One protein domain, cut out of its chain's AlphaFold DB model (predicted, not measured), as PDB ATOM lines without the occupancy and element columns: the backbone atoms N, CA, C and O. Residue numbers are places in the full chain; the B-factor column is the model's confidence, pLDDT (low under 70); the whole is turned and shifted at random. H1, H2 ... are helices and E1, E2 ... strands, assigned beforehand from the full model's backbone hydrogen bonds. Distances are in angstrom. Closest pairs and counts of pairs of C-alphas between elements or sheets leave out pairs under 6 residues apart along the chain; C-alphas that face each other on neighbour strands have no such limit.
ATOM      1  N   PHE A 102     185.671 188.039 146.265       74.19
ATOM      2  CA  PHE A 102     185.441 188.146 147.700       74.19
ATOM      3  C   PHE A 102     186.744 188.336 148.491       74.19
ATOM      4  O   PHE A 102     186.765 189.115 149.441       74.19
ATOM      5  N   GLU A 103     187.856 187.722 148.079       73.38
ATOM      6  CA  GLU A 103     189.161 187.933 148.729       73.38
ATOM      7  C   GLU A 103     189.650 189.380 148.597       73.38
ATOM      8  O   GLU A 103     190.160 189.959 149.559       73.38
ATOM      9  N   MET A 104     189.401 190.023 147.452       71.38
ATOM     10  CA  MET A 104     189.651 191.461 147.307       71.38
ATOM     11  C   MET A 104     188.763 192.305 148.223       71.38
ATOM     12  O   MET A 104     189.187 193.361 148.684       71.38
ATOM     13  N   ILE A 105     187.535 191.848 148.487       72.69
ATOM     14  CA  ILE A 105     186.610 192.499 149.418       72.69
ATOM     15  C   ILE A 105     187.097 192.378 150.871       72.69
ATOM     16  O   ILE A 105     186.991 193.333 151.641       72.69
ATOM     17  N   MET A 106     187.692 191.237 151.222       70.19
ATOM     18  CA  MET A 106     188.281 190.981 152.539       70.19
ATOM     19  C   MET A 106     189.521 191.835 152.827       70.19
ATOM     20  O   MET A 106     189.784 192.141 153.992       70.19
ATOM     21  N   ASN A 107     190.272 192.258 151.804       69.69
ATOM     22  CA  ASN A 107     191.438 193.121 151.986       69.69
ATOM     23  C   ASN A 107     191.031 194.598 152.173       69.69
ATOM     24  O   ASN A 107     191.189 195.447 151.295       69.69
ATOM     25  N   THR A 108     190.487 194.911 153.349       60.41
ATOM     26  CA  THR A 108     189.928 196.230 153.693       60.41
ATOM     27  C   THR A 108     190.958 197.363 153.762       60.41
ATOM     28  O   THR A 108     190.562 198.527 153.772       60.41
ATOM     29  N   GLN A 109     192.265 197.065 153.773       59.06
ATOM     30  CA  GLN A 109     193.332 198.072 153.896       59.06
ATOM     31  C   GLN A 109     193.395 199.048 152.711       59.06
ATOM     32  O   GLN A 109     193.826 200.187 152.881       59.06
ATOM     33  N   GLU A 110     192.921 198.642 151.531       61.31
ATOM     34  CA  GLU A 110     192.867 199.500 150.339       61.31
ATOM     35  C   GLU A 110     191.499 200.176 150.144       61.31
ATOM     36  O   GLU A 110     191.332 201.024 149.261       61.31
ATOM     37  N   MET A 111     190.500 199.843 150.969       71.31
ATOM     38  CA  MET A 111     189.138 200.338 150.792       71.31
ATOM     39  C   MET A 111     188.898 201.672 151.480       71.31
ATOM     40  O   MET A 111     189.101 201.848 152.680       71.31
ATOM     41  N   LYS A 112     188.338 202.615 150.723       79.31
ATOM     42  CA  LYS A 112     187.786 203.846 151.289       79.31
ATOM     43  C   LYS A 112     186.421 203.523 151.886       79.31
ATOM     44  O   LYS A 112     185.468 203.306 151.147       79.31
ATOM     45  N   ILE A 113     186.317 203.496 153.210       83.69
ATOM     46  CA  ILE A 113     185.042 203.322 153.917       83.69
ATOM     47  C   ILE A 113     184.484 204.715 154.264       83.69
ATOM     48  O   ILE A 113     185.212 205.523 154.850       83.69
ATOM     49  N   PRO A 114     183.229 205.047 153.899       85.56
ATOM     50  CA  PRO A 114     182.620 206.319 154.280       85.56
ATOM     51  C   PRO A 114     182.527 206.493 155.807       85.56
ATOM     52  O   PRO A 114     182.400 205.511 156.543       85.56
ATOM     53  N   PRO A 115     182.571 207.737 156.315       85.00
ATOM     54  CA  PRO A 115     182.576 207.993 157.751       85.00
ATOM     55  C   PRO A 115     181.290 207.489 158.418       85.00
ATOM     56  O   PRO A 115     180.187 207.751 157.949       85.00
ATOM     57  N   GLY A 116     181.437 206.814 159.560       86.31
ATOM     58  CA  GLY A 116     180.320 206.275 160.343       86.31
ATOM     59  C   GLY A 116     179.992 204.806 160.065       86.31
ATOM     60  O   GLY A 116     179.238 204.218 160.839       86.31
ATOM     61  N   TRP A 117     180.584 204.211 159.027       91.81
ATOM     62  CA  TRP A 117     180.528 202.773 158.774       91.81
ATOM     63  C   TRP A 117     181.709 202.050 159.420       91.81
ATOM     64  O   TRP A 117     182.829 202.560 159.448       91.81
ATOM     65  N   ILE A 118     181.450 200.847 159.922       90.12
ATOM     66  CA  ILE A 118     182.442 199.960 160.536       90.12
ATOM     67  C   ILE A 118     182.378 198.617 159.816       90.12
ATOM     68  O   ILE A 118     181.291 198.064 159.664       90.12
ATOM     69  N   SER A 119     183.519 198.088 159.380       88.88
ATOM     70  CA  SER A 119     183.608 196.736 158.824       88.88
ATOM     71  C   SER A 119     183.758 195.701 159.940       88.88
ATOM     72  O   SER A 119     184.633 195.839 160.795       88.88
ATOM     73  N   VAL A 120     182.950 194.649 159.896       87.00
ATOM     74  CA  VAL A 120     182.988 193.499 160.800       87.00
ATOM     75  C   VAL A 120     183.017 192.234 159.949       87.00
ATOM     76  O   VAL A 120     182.131 192.013 159.125       87.00
ATOM     77  N   SER A 121     184.040 191.407 160.130       81.94
ATOM     78  CA  SER A 121     184.127 190.109 159.459       81.94
ATOM     79  C   SER A 121     183.523 189.042 160.367       81.94
ATOM     80  O   SER A 121     184.133 188.664 161.365       81.94
ATOM     81  N   ASP A 122     182.321 188.575 160.027       73.31
ATOM     82  CA  ASP A 122     181.590 187.560 160.799       73.31
ATOM     83  C   ASP A 122     182.148 186.147 160.560       73.31
ATOM     84  O   ASP A 122     182.115 185.296 161.446       73.31
ATOM     85  N   SER A 123     182.623 185.865 159.341       76.50
ATOM     86  CA  SER A 123     183.174 184.561 158.955       76.50
ATOM     87  C   SER A 123     184.043 184.669 157.699       76.50
ATOM     88  O   SER A 123     184.070 185.710 157.047       76.50
ATOM     89  N   VAL A 124     184.689 183.565 157.305       76.00
ATOM     90  CA  VAL A 124     185.494 183.477 156.068       76.00
ATOM     91  C   VAL A 124     184.684 183.824 154.810       76.00
ATOM     92  O   VAL A 124     185.260 184.263 153.827       76.00
ATOM     93  N   ASN A 125     183.353 183.685 154.848       84.69
ATOM     94  CA  ASN A 125     182.467 183.903 153.699       84.69
ATOM     95  C   ASN A 125     181.491 185.076 153.889       84.69
ATOM     96  O   ASN A 125     180.577 185.237 153.078       84.69
ATOM     97  N   LYS A 126     181.631 185.873 154.958       88.06
ATOM     98  CA  LYS A 126     180.707 186.978 155.252       88.06
ATOM     99  C   LYS A 126     181.426 188.194 155.828       88.06
ATOM    100  O   LYS A 126     182.045 188.102 156.888       88.06
ATOM    101  N   ILE A 127     181.241 189.338 155.172       89.75
ATOM    102  CA  ILE A 127     181.616 190.656 155.698       89.75
ATOM    103  C   ILE A 127     180.368 191.497 155.879       89.75
ATOM    104  O   ILE A 127     179.503 191.538 155.006       89.75
ATOM    105  N   ASN A 128     180.328 192.221 156.985       91.50
ATOM    106  CA  ASN A 128     179.296 193.180 157.304       91.50
ATOM    107  C   ASN A 128     179.875 194.584 157.416       91.50
ATOM    108  O   ASN A 128     180.920 194.796 158.025       91.50
ATOM    109  N   PHE A 129     179.162 195.562 156.877       92.38
ATOM    110  CA  PHE A 129     179.413 196.972 157.144       92.38
ATOM    111  C   PHE A 129     178.246 197.511 157.951       92.38
ATOM    112  O   PHE A 129     177.106 197.430 157.505       92.38
ATOM    113  N   ILE A 130     178.521 198.055 159.131       93.19
ATOM    114  CA  ILE A 130     177.497 198.441 160.100       93.19
ATOM    115  C   ILE A 130     177.576 199.942 160.360       93.19
ATOM    116  O   ILE A 130     178.659 200.494 160.563       93.19
ATOM    117  N   ARG A 131     176.415 200.597 160.392       93.81
ATOM    118  CA  ARG A 131     176.250 201.999 160.781       93.81
ATOM    119  C   ARG A 131     175.143 202.129 161.818       93.81
ATOM    120  O   ARG A 131     174.041 201.608 161.653       93.81
ATOM    121  N   ASN A 132     175.427 202.882 162.874       91.56
ATOM    122  CA  ASN A 132     174.449 203.200 163.906       91.56
ATOM    123  C   ASN A 132     173.526 204.340 163.467       91.56
ATOM    124  O   ASN A 132     173.991 205.440 163.160       91.56
ATOM    125  N   GLU A 133     172.217 204.119 163.531       91.50
ATOM    126  CA  GLU A 133     171.241 205.139 163.168       91.50
ATOM    127  C   GLU A 133     170.957 206.117 164.314       91.50
ATOM    128  O   GLU A 133     171.332 205.915 165.479       91.50
ATOM    129  N   LYS A 134     170.304 207.227 163.962       89.69
ATOM    130  CA  LYS A 134     169.890 208.295 164.889       89.69
ATOM    131  C   LYS A 134     168.495 208.064 165.477       89.69
ATOM    132  O   LYS A 134     167.837 209.016 165.873       89.69
ATOM    133  N   TRP A 135     168.020 206.827 165.497       90.31
ATOM    134  CA  TRP A 135     166.706 206.475 166.023       90.31
ATOM    135  C   TRP A 135     166.727 205.065 166.617       90.31
ATOM    136  O   TRP A 135     167.596 204.251 166.297       90.31
ATOM    137  N   ALA A 136     165.784 204.804 167.515       90.88
ATOM    138  CA  ALA A 136     165.601 203.525 168.184       90.88
ATOM    139  C   ALA A 136     164.198 202.969 167.923       90.88
ATOM    140  O   ALA A 136     163.234 203.718 167.730       90.88
ATOM    141  N   PHE A 137     164.092 201.644 167.931       90.19
ATOM    142  CA  PHE A 137     162.845 200.908 167.801       90.19
ATOM    143  C   PHE A 137     162.813 199.770 168.822       90.19
ATOM    144  O   PHE A 137     163.807 199.080 168.997       90.19
ATOM    145  N   ARG A 138     161.682 199.583 169.518       88.88
ATOM    146  CA  ARG A 138     161.541 198.602 170.620       88.88
ATOM    147  C   ARG A 138     162.586 198.767 171.738       88.88
ATOM    148  O   ARG A 138     162.941 197.803 172.396       88.88
ATOM    149  N   ASN A 139     162.997 200.010 171.994       86.12
ATOM    150  CA  ASN A 139     164.063 200.388 172.933       86.12
ATOM    151  C   ASN A 139     165.482 199.972 172.507       86.12
ATOM    152  O   ASN A 139     166.423 200.244 173.247       86.12
ATOM    153  N   ASP A 140     165.648 199.420 171.305       89.38
ATOM    154  CA  ASP A 140     166.952 199.086 170.748       89.38
ATOM    155  C   ASP A 140     167.361 200.117 169.697       89.38
ATOM    156  O   ASP A 140     166.559 200.560 168.864       89.38
ATOM    157  N   ARG A 141     168.632 200.529 169.728       89.88
ATOM    158  CA  ARG A 141     169.174 201.434 168.713       89.88
ATOM    159  C   ARG A 141     169.178 200.719 167.367       89.88
ATOM    160  O   ARG A 141     169.740 199.635 167.240       89.88
ATOM    161  N   VAL A 142     168.585 201.344 166.355       91.81
ATOM    162  CA  VAL A 142     168.553 200.747 165.022       91.81
ATOM    163  C   VAL A 142     169.939 200.828 164.394       91.81
ATOM    164  O   VAL A 142     170.608 201.863 164.438       91.81
ATOM    165  N   MET A 143     170.352 199.718 163.794       92.56
ATOM    166  CA  MET A 143     171.549 199.627 162.975       92.56
ATOM    167  C   MET A 143     171.145 199.381 161.523       92.56
ATOM    168  O   MET A 143     170.105 198.772 161.248       92.56
ATOM    169  N   THR A 144     171.962 199.885 160.609       93.19
ATOM    170  CA  THR A 144     171.926 199.511 159.197       93.19
ATOM    171  C   THR A 144     173.155 198.671 158.921       93.19
ATOM    172  O   THR A 144     174.271 199.094 159.220       93.19
ATOM    173  N   GLU A 145     172.946 197.494 158.356       93.94
ATOM    174  CA  GLU A 145     173.985 196.532 158.023       93.94
ATOM    175  C   GLU A 145     173.939 196.269 156.521       93.94
ATOM    176  O   GLU A 145     172.881 195.970 155.973       93.94
ATOM    177  N   LEU A 146     175.076 196.398 155.847       93.38
ATOM    178  CA  LEU A 146     175.286 195.853 154.513       93.38
ATOM    179  C   LEU A 146     176.046 194.540 154.675       93.38
ATOM    180  O   LEU A 146     177.214 194.560 155.066       93.38
ATOM    181  N   SER A 147     175.401 193.429 154.346       91.75
ATOM    182  CA  SER A 147     176.001 192.102 154.369       91.75
ATOM    183  C   SER A 147     176.441 191.691 152.972       91.75
ATOM    184  O   SER A 147     175.695 191.797 151.995       91.75
ATOM    185  N   ILE A 148     177.676 191.212 152.891       91.00
ATOM    186  CA  ILE A 148     178.300 190.697 151.680       91.00
ATOM    187  C   ILE A 148     178.639 189.238 151.941       91.00
ATOM    188  O   ILE A 148     179.462 188.937 152.806       91.00
ATOM    189  N   ILE A 149     177.986 188.337 151.210       89.44
ATOM    190  CA  ILE A 149     178.093 186.891 151.428       89.44
ATOM    191  C   ILE A 149     178.652 186.227 150.174       89.44
ATOM    192  O   ILE A 149     178.088 186.373 149.085       89.44
ATOM    193  N   LYS A 150     179.730 185.458 150.341       87.12
ATOM    194  CA  LYS A 150     180.260 184.563 149.312       87.12
ATOM    195  C   LYS A 150     179.401 183.302 149.243       87.12
ATOM    196  O   LYS A 150     179.262 182.583 150.232       87.12
ATOM    197  N   CYS A 151     178.817 183.035 148.081       84.44
ATOM    198  CA  CYS A 151     178.090 181.800 147.809       84.44
ATOM    199  C   CYS A 151     179.031 180.707 147.284       84.44
ATOM    200  O   CYS A 151     180.104 180.994 146.756       84.44
ATOM    201  N   GLU A 152     178.598 179.449 147.377       78.06
ATOM    202  CA  GLU A 152     179.352 178.279 146.891       78.06
ATOM    203  C   GLU A 152     179.684 178.357 145.389       78.06
ATOM    204  O   GLU A 152     180.695 177.826 144.946       78.06
ATOM    205  N   SER A 153     178.875 179.085 144.614       74.56
ATOM    206  CA  SER A 153     179.080 179.374 143.189       74.56
ATOM    207  C   SER A 153     180.165 180.423 142.898       74.56
ATOM    208  O   SER A 153     180.299 180.846 141.753       74.56
ATOM    209  N   ASN A 154     180.909 180.887 143.910       71.25
ATOM    210  CA  ASN A 154     181.812 182.045 143.842       71.25
ATOM    211  C   ASN A 154     181.095 183.377 143.522       71.25
ATOM    212  O   ASN A 154     181.729 184.405 143.285       71.25
ATOM    213  N   GLU A 155     179.758 183.384 143.534       80.44
ATOM    214  CA  GLU A 155     178.962 184.599 143.410       80.44
ATOM    215  C   GLU A 155     178.892 185.344 144.744       80.44
ATOM    216  O   GLU A 155     178.793 184.747 145.818       80.44
ATOM    217  N   VAL A 156     178.882 186.675 144.670       84.81
ATOM    218  CA  VAL A 156     178.762 187.546 145.841       84.81
ATOM    219  C   VAL A 156     177.340 188.092 145.925       84.81
ATOM    220  O   VAL A 156     176.867 188.746 144.993       84.81
ATOM    221  N   LYS A 157     176.669 187.849 147.053       88.62
ATOM    222  CA  LYS A 157     175.348 188.409 147.363       88.62
ATOM    223  C   LYS A 157     175.478 189.640 148.248       88.62
ATOM    224  O   LYS A 157     176.313 189.666 149.148       88.62
ATOM    225  N   TYR A 158     174.615 190.620 147.994       89.88
ATOM    226  CA  TYR A 158     174.542 191.869 148.742       89.88
ATOM    227  C   TYR A 158     173.145 191.998 149.338       89.88
ATOM    228  O   TYR A 158     172.160 192.061 148.601       89.88
ATOM    229  N   SER A 159     173.060 192.073 150.658       92.00
ATOM    230  CA  SER A 159     171.806 192.319 151.361       92.00
ATOM    231  C   SER A 159     171.955 193.469 152.342       92.00
ATOM    232  O   SER A 159     173.048 193.787 152.811       92.00
ATOM    233  N   ILE A 160     170.843 194.143 152.613       93.44
ATOM    234  CA  ILE A 160     170.775 195.201 153.613       93.44
ATOM    235  C   ILE A 160     169.821 194.771 154.700       93.44
ATOM    236  O   ILE A 160     168.653 194.487 154.426       93.44
ATOM    237  N   SER A 161     170.316 194.800 155.927       91.56
ATOM    238  CA  SER A 161     169.547 194.558 157.130       91.56
ATOM    239  C   SER A 161     169.330 195.875 157.882       91.56
ATOM    240  O   SER A 161     170.207 196.738 157.975       91.56
ATOM    241  N   SER A 162     168.114 196.089 158.372       90.00
ATOM    242  CA  SER A 162     167.808 197.160 159.319       90.00
ATOM    243  C   SER A 162     166.532 196.821 160.072       90.00
ATOM    244  O   SER A 162     165.620 196.236 159.492       90.00
ATOM    245  N   HIS A 163     166.443 197.216 161.350       84.69
ATOM    246  CA  HIS A 163     165.239 197.061 162.184       84.69
ATOM    247  C   HIS A 163     164.599 195.656 162.101       84.69
ATOM    248  O   HIS A 163     163.380 195.529 162.034       84.69
ATOM    249  N   GLY A 164     165.432 194.607 162.063       82.88
ATOM    250  CA  GLY A 164     164.995 193.206 162.005       82.88
ATOM    251  C   GLY A 164     164.492 192.728 160.635       82.88
ATOM    252  O   GLY A 164     163.876 191.669 160.553       82.88
ATOM    253  N   GLN A 165     164.707 193.498 159.565       86.44
ATOM    254  CA  GLN A 165     164.311 193.158 158.196       86.44
ATOM    255  C   GLN A 165     165.531 193.137 157.279       86.44
ATOM    256  O   GLN A 165     166.320 194.078 157.298       86.44
ATOM    257  N   GLU A 166     165.650 192.099 156.451       90.31
ATOM    258  CA  GLU A 166     166.729 191.929 155.474       90.31
ATOM    259  C   GLU A 166     166.176 191.950 154.045       90.31
ATOM    260  O   GLU A 166     165.128 191.368 153.755       90.31
ATOM    261  N   VAL A 167     166.866 192.655 153.146       89.06
ATOM    262  CA  VAL A 167     166.444 192.858 151.759       89.06
ATOM    263  C   VAL A 167     167.627 192.674 150.817       89.06
ATOM    264  O   VAL A 167     168.657 193.325 150.980       89.06
ATOM    265  N   ASP A 168     167.453 191.830 149.800       89.06
ATOM    266  CA  ASP A 168     168.394 191.704 148.682       89.06
ATOM    267  C   ASP A 168     168.356 192.973 147.814       89.06
ATOM    268  O   ASP A 168     167.285 193.465 147.443       89.06
ATOM    269  N   ILE A 169     169.535 193.516 147.510       86.75
ATOM    270  CA  ILE A 169     169.696 194.738 146.718       86.75
ATOM    271  C   ILE A 169     170.294 194.500 145.332       86.75
ATOM    272  O   ILE A 169     170.530 195.480 144.625       86.75
ATOM    273  N   LYS A 170     170.510 193.247 144.910       84.69
ATOM    274  CA  LYS A 170     171.125 192.897 143.618       84.69
ATOM    275  C   LYS A 170     170.527 193.679 142.446       84.69
ATOM    276  O   LYS A 170     171.253 194.404 141.768       84.69
ATOM    277  N   ASP A 171     169.202 193.651 142.296       80.38
ATOM    278  CA  ASP A 171     168.496 194.369 141.227       80.38
ATOM    279  C   ASP A 171     168.789 195.879 141.245       80.38
ATOM    280  O   ASP A 171     168.920 196.520 140.202       80.38
ATOM    281  N   VAL A 172     168.884 196.486 142.431       79.06
ATOM    282  CA  VAL A 172     169.159 197.924 142.569       79.06
ATOM    283  C   VAL A 172     170.587 198.235 142.125       79.06
ATOM    284  O   VAL A 172     170.804 199.233 141.438       79.06
ATOM    285  N   LEU A 173     171.547 197.379 142.484       83.31
ATOM    286  CA  LEU A 173     172.959 197.545 142.141       83.31
ATOM    287  C   LEU A 173     173.224 197.356 140.644       83.31
ATOM    288  O   LEU A 173     173.983 198.133 140.059       83.31
ATOM    289  N   GLU A 174     172.577 196.368 140.027       82.00
ATOM    290  CA  GLU A 174     172.643 196.116 138.584       82.00
ATOM    291  C   GLU A 174     172.055 197.293 137.800       82.00
ATOM    292  O   GLU A 174     172.722 197.881 136.952       82.00
ATOM    293  N   ASN A 175     170.848 197.743 138.159       76.56
ATOM    294  CA  ASN A 175     170.204 198.876 137.484       76.56
ATOM    295  C   ASN A 175     170.950 200.215 137.679       76.56
ATOM    296  O   ASN A 175     170.788 201.157 136.885       76.56
ATOM    297  N   ALA A 176     171.745 200.321 138.746       75.81
ATOM    298  CA  ALA A 176     172.611 201.457 139.030       75.81
ATOM    299  C   ALA A 176     173.965 201.401 138.293       75.81
ATOM    300  O   ALA A 176     174.691 202.398 138.319       75.81
ATOM    301  N   GLY A 177     174.313 200.280 137.648       76.62
ATOM    302  CA  GLY A 177     175.622 200.075 137.016       76.62
ATOM    303  C   GLY A 177     176.773 200.049 138.025       76.62
ATOM    304  O   GLY A 177     177.895 200.448 137.710       76.62
ATOM    305  N   ILE A 178     176.493 199.673 139.278       83.00
ATOM    306  CA  ILE A 178     177.518 199.535 140.323       83.00
ATOM    307  C   ILE A 178     178.246 198.200 140.149       83.00
ATOM    308  O   ILE A 178     179.455 198.138 140.349       83.00
ATOM    309  N   MET A 179     177.535 197.155 139.717       82.25
ATOM    310  CA  MET A 179     178.090 195.807 139.552       82.25
ATOM    311  C   MET A 179     179.219 195.726 138.512       82.25
ATOM    312  O   MET A 179     180.083 194.863 138.632       82.25
ATOM    313  N   ASP A 180     179.295 196.668 137.572       80.44
ATOM    314  CA  ASP A 180     180.348 196.713 136.544       80.44
ATOM    315  C   ASP A 180     181.695 197.244 137.070       80.44
ATOM    316  O   ASP A 180     182.699 197.247 136.357       80.44
ATOM    317  N   ARG A 181     181.741 197.729 138.318       76.69
ATOM    318  CA  ARG A 181     182.944 198.316 138.929       76.69
ATOM    319  C   ARG A 181     183.843 197.263 139.581       76.69
ATOM    320  O   ARG A 181     183.364 196.170 139.872       76.69
ATOM    321  N   PRO A 182     185.122 197.567 139.863       79.25
ATOM    322  CA  PRO A 182     185.968 196.710 140.693       79.25
ATOM    323  C   PRO A 182     185.368 196.495 142.097       79.25
ATOM    324  O   PRO A 182     184.737 197.417 142.618       79.25
ATOM    325  N   PRO A 183     185.570 195.333 142.747       78.88
ATOM    326  CA  PRO A 183     184.928 195.004 144.027       78.88
ATOM    327  C   PRO A 183     185.095 196.058 145.139       78.88
ATOM    328  O   PRO A 183     184.119 196.402 145.804       78.88
ATOM    329  N   ALA A 184     186.290 196.639 145.290       77.31
ATOM    330  CA  ALA A 184     186.548 197.706 146.262       77.31
ATOM    331  C   ALA A 184     185.726 198.982 145.987       77.31
ATOM    332  O   ALA A 184     185.126 199.561 146.896       77.31
ATOM    333  N   ASP A 185     185.628 199.381 144.717       81.75
ATOM    334  CA  ASP A 185     184.829 200.536 144.301       81.75
ATOM    335  C   ASP A 185     183.329 200.283 144.467       81.75
ATOM    336  O   ASP A 185     182.586 201.219 144.782       81.75
ATOM    337  N   ARG A 186     182.871 199.032 144.285       86.38
ATOM    338  CA  ARG A 186     181.466 198.650 144.511       86.38
ATOM    339  C   ARG A 186     181.057 198.992 145.931       86.38
ATOM    340  O   ARG A 186     180.077 199.702 146.116       86.38
ATOM    341  N   ILE A 187     181.831 198.545 146.920       88.12
ATOM    342  CA  ILE A 187     181.510 198.737 148.338       88.12
ATOM    343  C   ILE A 187     181.438 200.219 148.675       88.12
ATOM    344  O   ILE A 187     180.429 200.670 149.215       88.12
ATOM    345  N   PHE A 188     182.442 201.005 148.279       88.00
ATOM    346  CA  PHE A 188     182.410 202.450 148.499       88.00
ATOM    347  C   PHE A 188     181.169 203.106 147.870       88.00
ATOM    348  O   PHE A 188     180.503 203.921 148.517       88.00
ATOM    349  N   CYS A 189     180.820 202.734 146.633       87.38
ATOM    350  CA  CYS A 189     179.630 203.254 145.958       87.38
ATOM    351  C   CYS A 189     178.336 202.846 146.675       87.38
ATOM    352  O   CYS A 189     177.448 203.683 146.820       87.38
ATOM    353  N   ILE A 190     178.232 201.600 147.149       90.06
ATOM    354  CA  ILE A 190     177.058 201.097 147.876       90.06
ATOM    355  C   ILE A 190     176.899 201.844 149.199       90.06
ATOM    356  O   ILE A 190     175.832 202.391 149.461       90.06
ATOM    357  N   LEU A 191     177.953 201.932 150.012       91.19
ATOM    358  CA  LEU A 191     177.899 202.617 151.306       91.19
ATOM    359  C   LEU A 191     177.551 204.104 151.139       91.19
ATOM    360  O   LEU A 191     176.664 204.615 151.820       91.19
ATOM    361  N   THR A 192     178.161 204.773 150.155       89.44
ATOM    362  CA  THR A 192     177.849 206.178 149.838       89.44
ATOM    363  C   THR A 192     176.408 206.344 149.348       89.44
ATOM    364  O   THR A 192     175.737 207.314 149.697       89.44
ATOM    365  N   LEU A 193     175.893 205.396 148.559       87.12
ATOM    366  CA  LEU A 193     174.495 205.392 148.127       87.12
ATOM    367  C   LEU A 193     173.547 205.258 149.326       87.12
ATOM    368  O   LEU A 193     172.532 205.955 149.387       87.12
ATOM    369  N   LEU A 194     173.887 204.404 150.293       88.94
ATOM    370  CA  LEU A 194     173.107 204.189 151.511       88.94
ATOM    371  C   LEU A 194     173.138 205.366 152.484       88.94
ATOM    372  O   LEU A 194     172.166 205.564 153.212       88.94
ATOM    373  N   ASP A 195     174.189 206.182 152.477       88.25
ATOM    374  CA  ASP A 195     174.212 207.466 153.194       88.25
ATOM    375  C   ASP A 195     173.184 208.467 152.647       88.25
ATOM    376  O   ASP A 195     172.665 209.289 153.398       88.25
ATOM    377  N   GLN A 196     172.844 208.376 151.358       84.00
ATOM    378  CA  GLN A 196     171.867 209.261 150.712       84.00
ATOM    379  C   GLN A 196     170.439 208.703 150.714       84.00
ATOM    380  O   GLN A 196     169.493 209.382 150.310       84.00
ATOM    381  N   CYS A 197     170.261 207.451 151.130       83.81
ATOM    382  CA  CYS A 197     168.962 206.800 151.147       83.81
ATOM    383  C   CYS A 197     168.231 207.052 152.469       83.81
ATOM    384  O   CYS A 197     168.800 206.948 153.552       83.81
TER     385      CYS A 197
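This is residues 102 to 197 of the 372 residues of an uncharacterized protein of Paramuricea clavata (UniProt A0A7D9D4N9). Look first for one twisted sheet of five strands, wound back and forth as a chain of hairpins, with the helix H3 packed along one face over its inner strands E2 and E3. The turn of the long hairpin E2 and E3 lies at one end of the longest axis; the short helices H1 and H2 lie toward the other end, with H2 only grazing the sheet. The 96 printed residues hold three named helices and five named strands, in the order H1 E1 E2 E3 E4 E5 H2 H3; the sheet runs E1 E2 E3 E4 E5, all antiparallel, and the class is mixed, helices and strands. The whole is compact, with a radius of gyration of the C-alphas of 13.2 A and spans of 38 by 28 by 25 A.

Start at C-alpha 117, at (180.528, 202.773, 158.774), where E1 begins; it runs to residue 123, 18.4 A. E2, residues 126 to 137, covers 25.9 A and bends by 99 degrees at residue 134. E3, residues 140 to 150, covers 29.1 A from C-alpha 140 at (166.952, 199.086, 170.748). E4, residues 156 to 162, covers 19.9 A, and E5 is residues 165 to 168. H1 is residues 102 to 106 and H2 residues 170 to 175. H3, residues 183 to 195, covers 18.8 A and ends at C-alpha 195, at (174.212, 207.466, 153.194).

The strands form a meander, each the antiparallel neighbour of the one before. Within hydrogen-bond range you will find N 120 and O 128 at 2.8 A between E1 and E2, N 129 and O 146 at 2.8 A between E2 and E3, N 147 and O 159 at 2.8 A between E3 and E4, and N 160 and O 167 at 2.8 A between E4 and E5. H3 is on one face of the sheet, making two layers, a helix over a sheet, at a height of 9.0 A. It lies only just over E2 and E3, with 3 of its C-alphas on each, and runs along the strands, at 6 degrees to E2 on the local plane. H1 is on the sheet over E3, and touches H3 at residues 183 to 184 alone; their closest C-alphas, of Ile 105 and Ala 184, are 6.1 A apart. H2 and H3 are close but not clearly touching, about perpendicular at 89 degrees, with the closest C-alphas, of Leu 173 and Ile 190, 7.9 A apart. H1 and H2 are apart. In H1, H2 and H3 every O i to N i+4 pair is within hydrogen-bond range.

The two C-alphas farthest apart are those of Asn 139 and Asp 180, at 40.0 A. The printed part has no cut, and no link between named elements is long. The mean pLDDT of the printed part is 84.2; look to residues 107 to 110 for the model's low confidence, under 70.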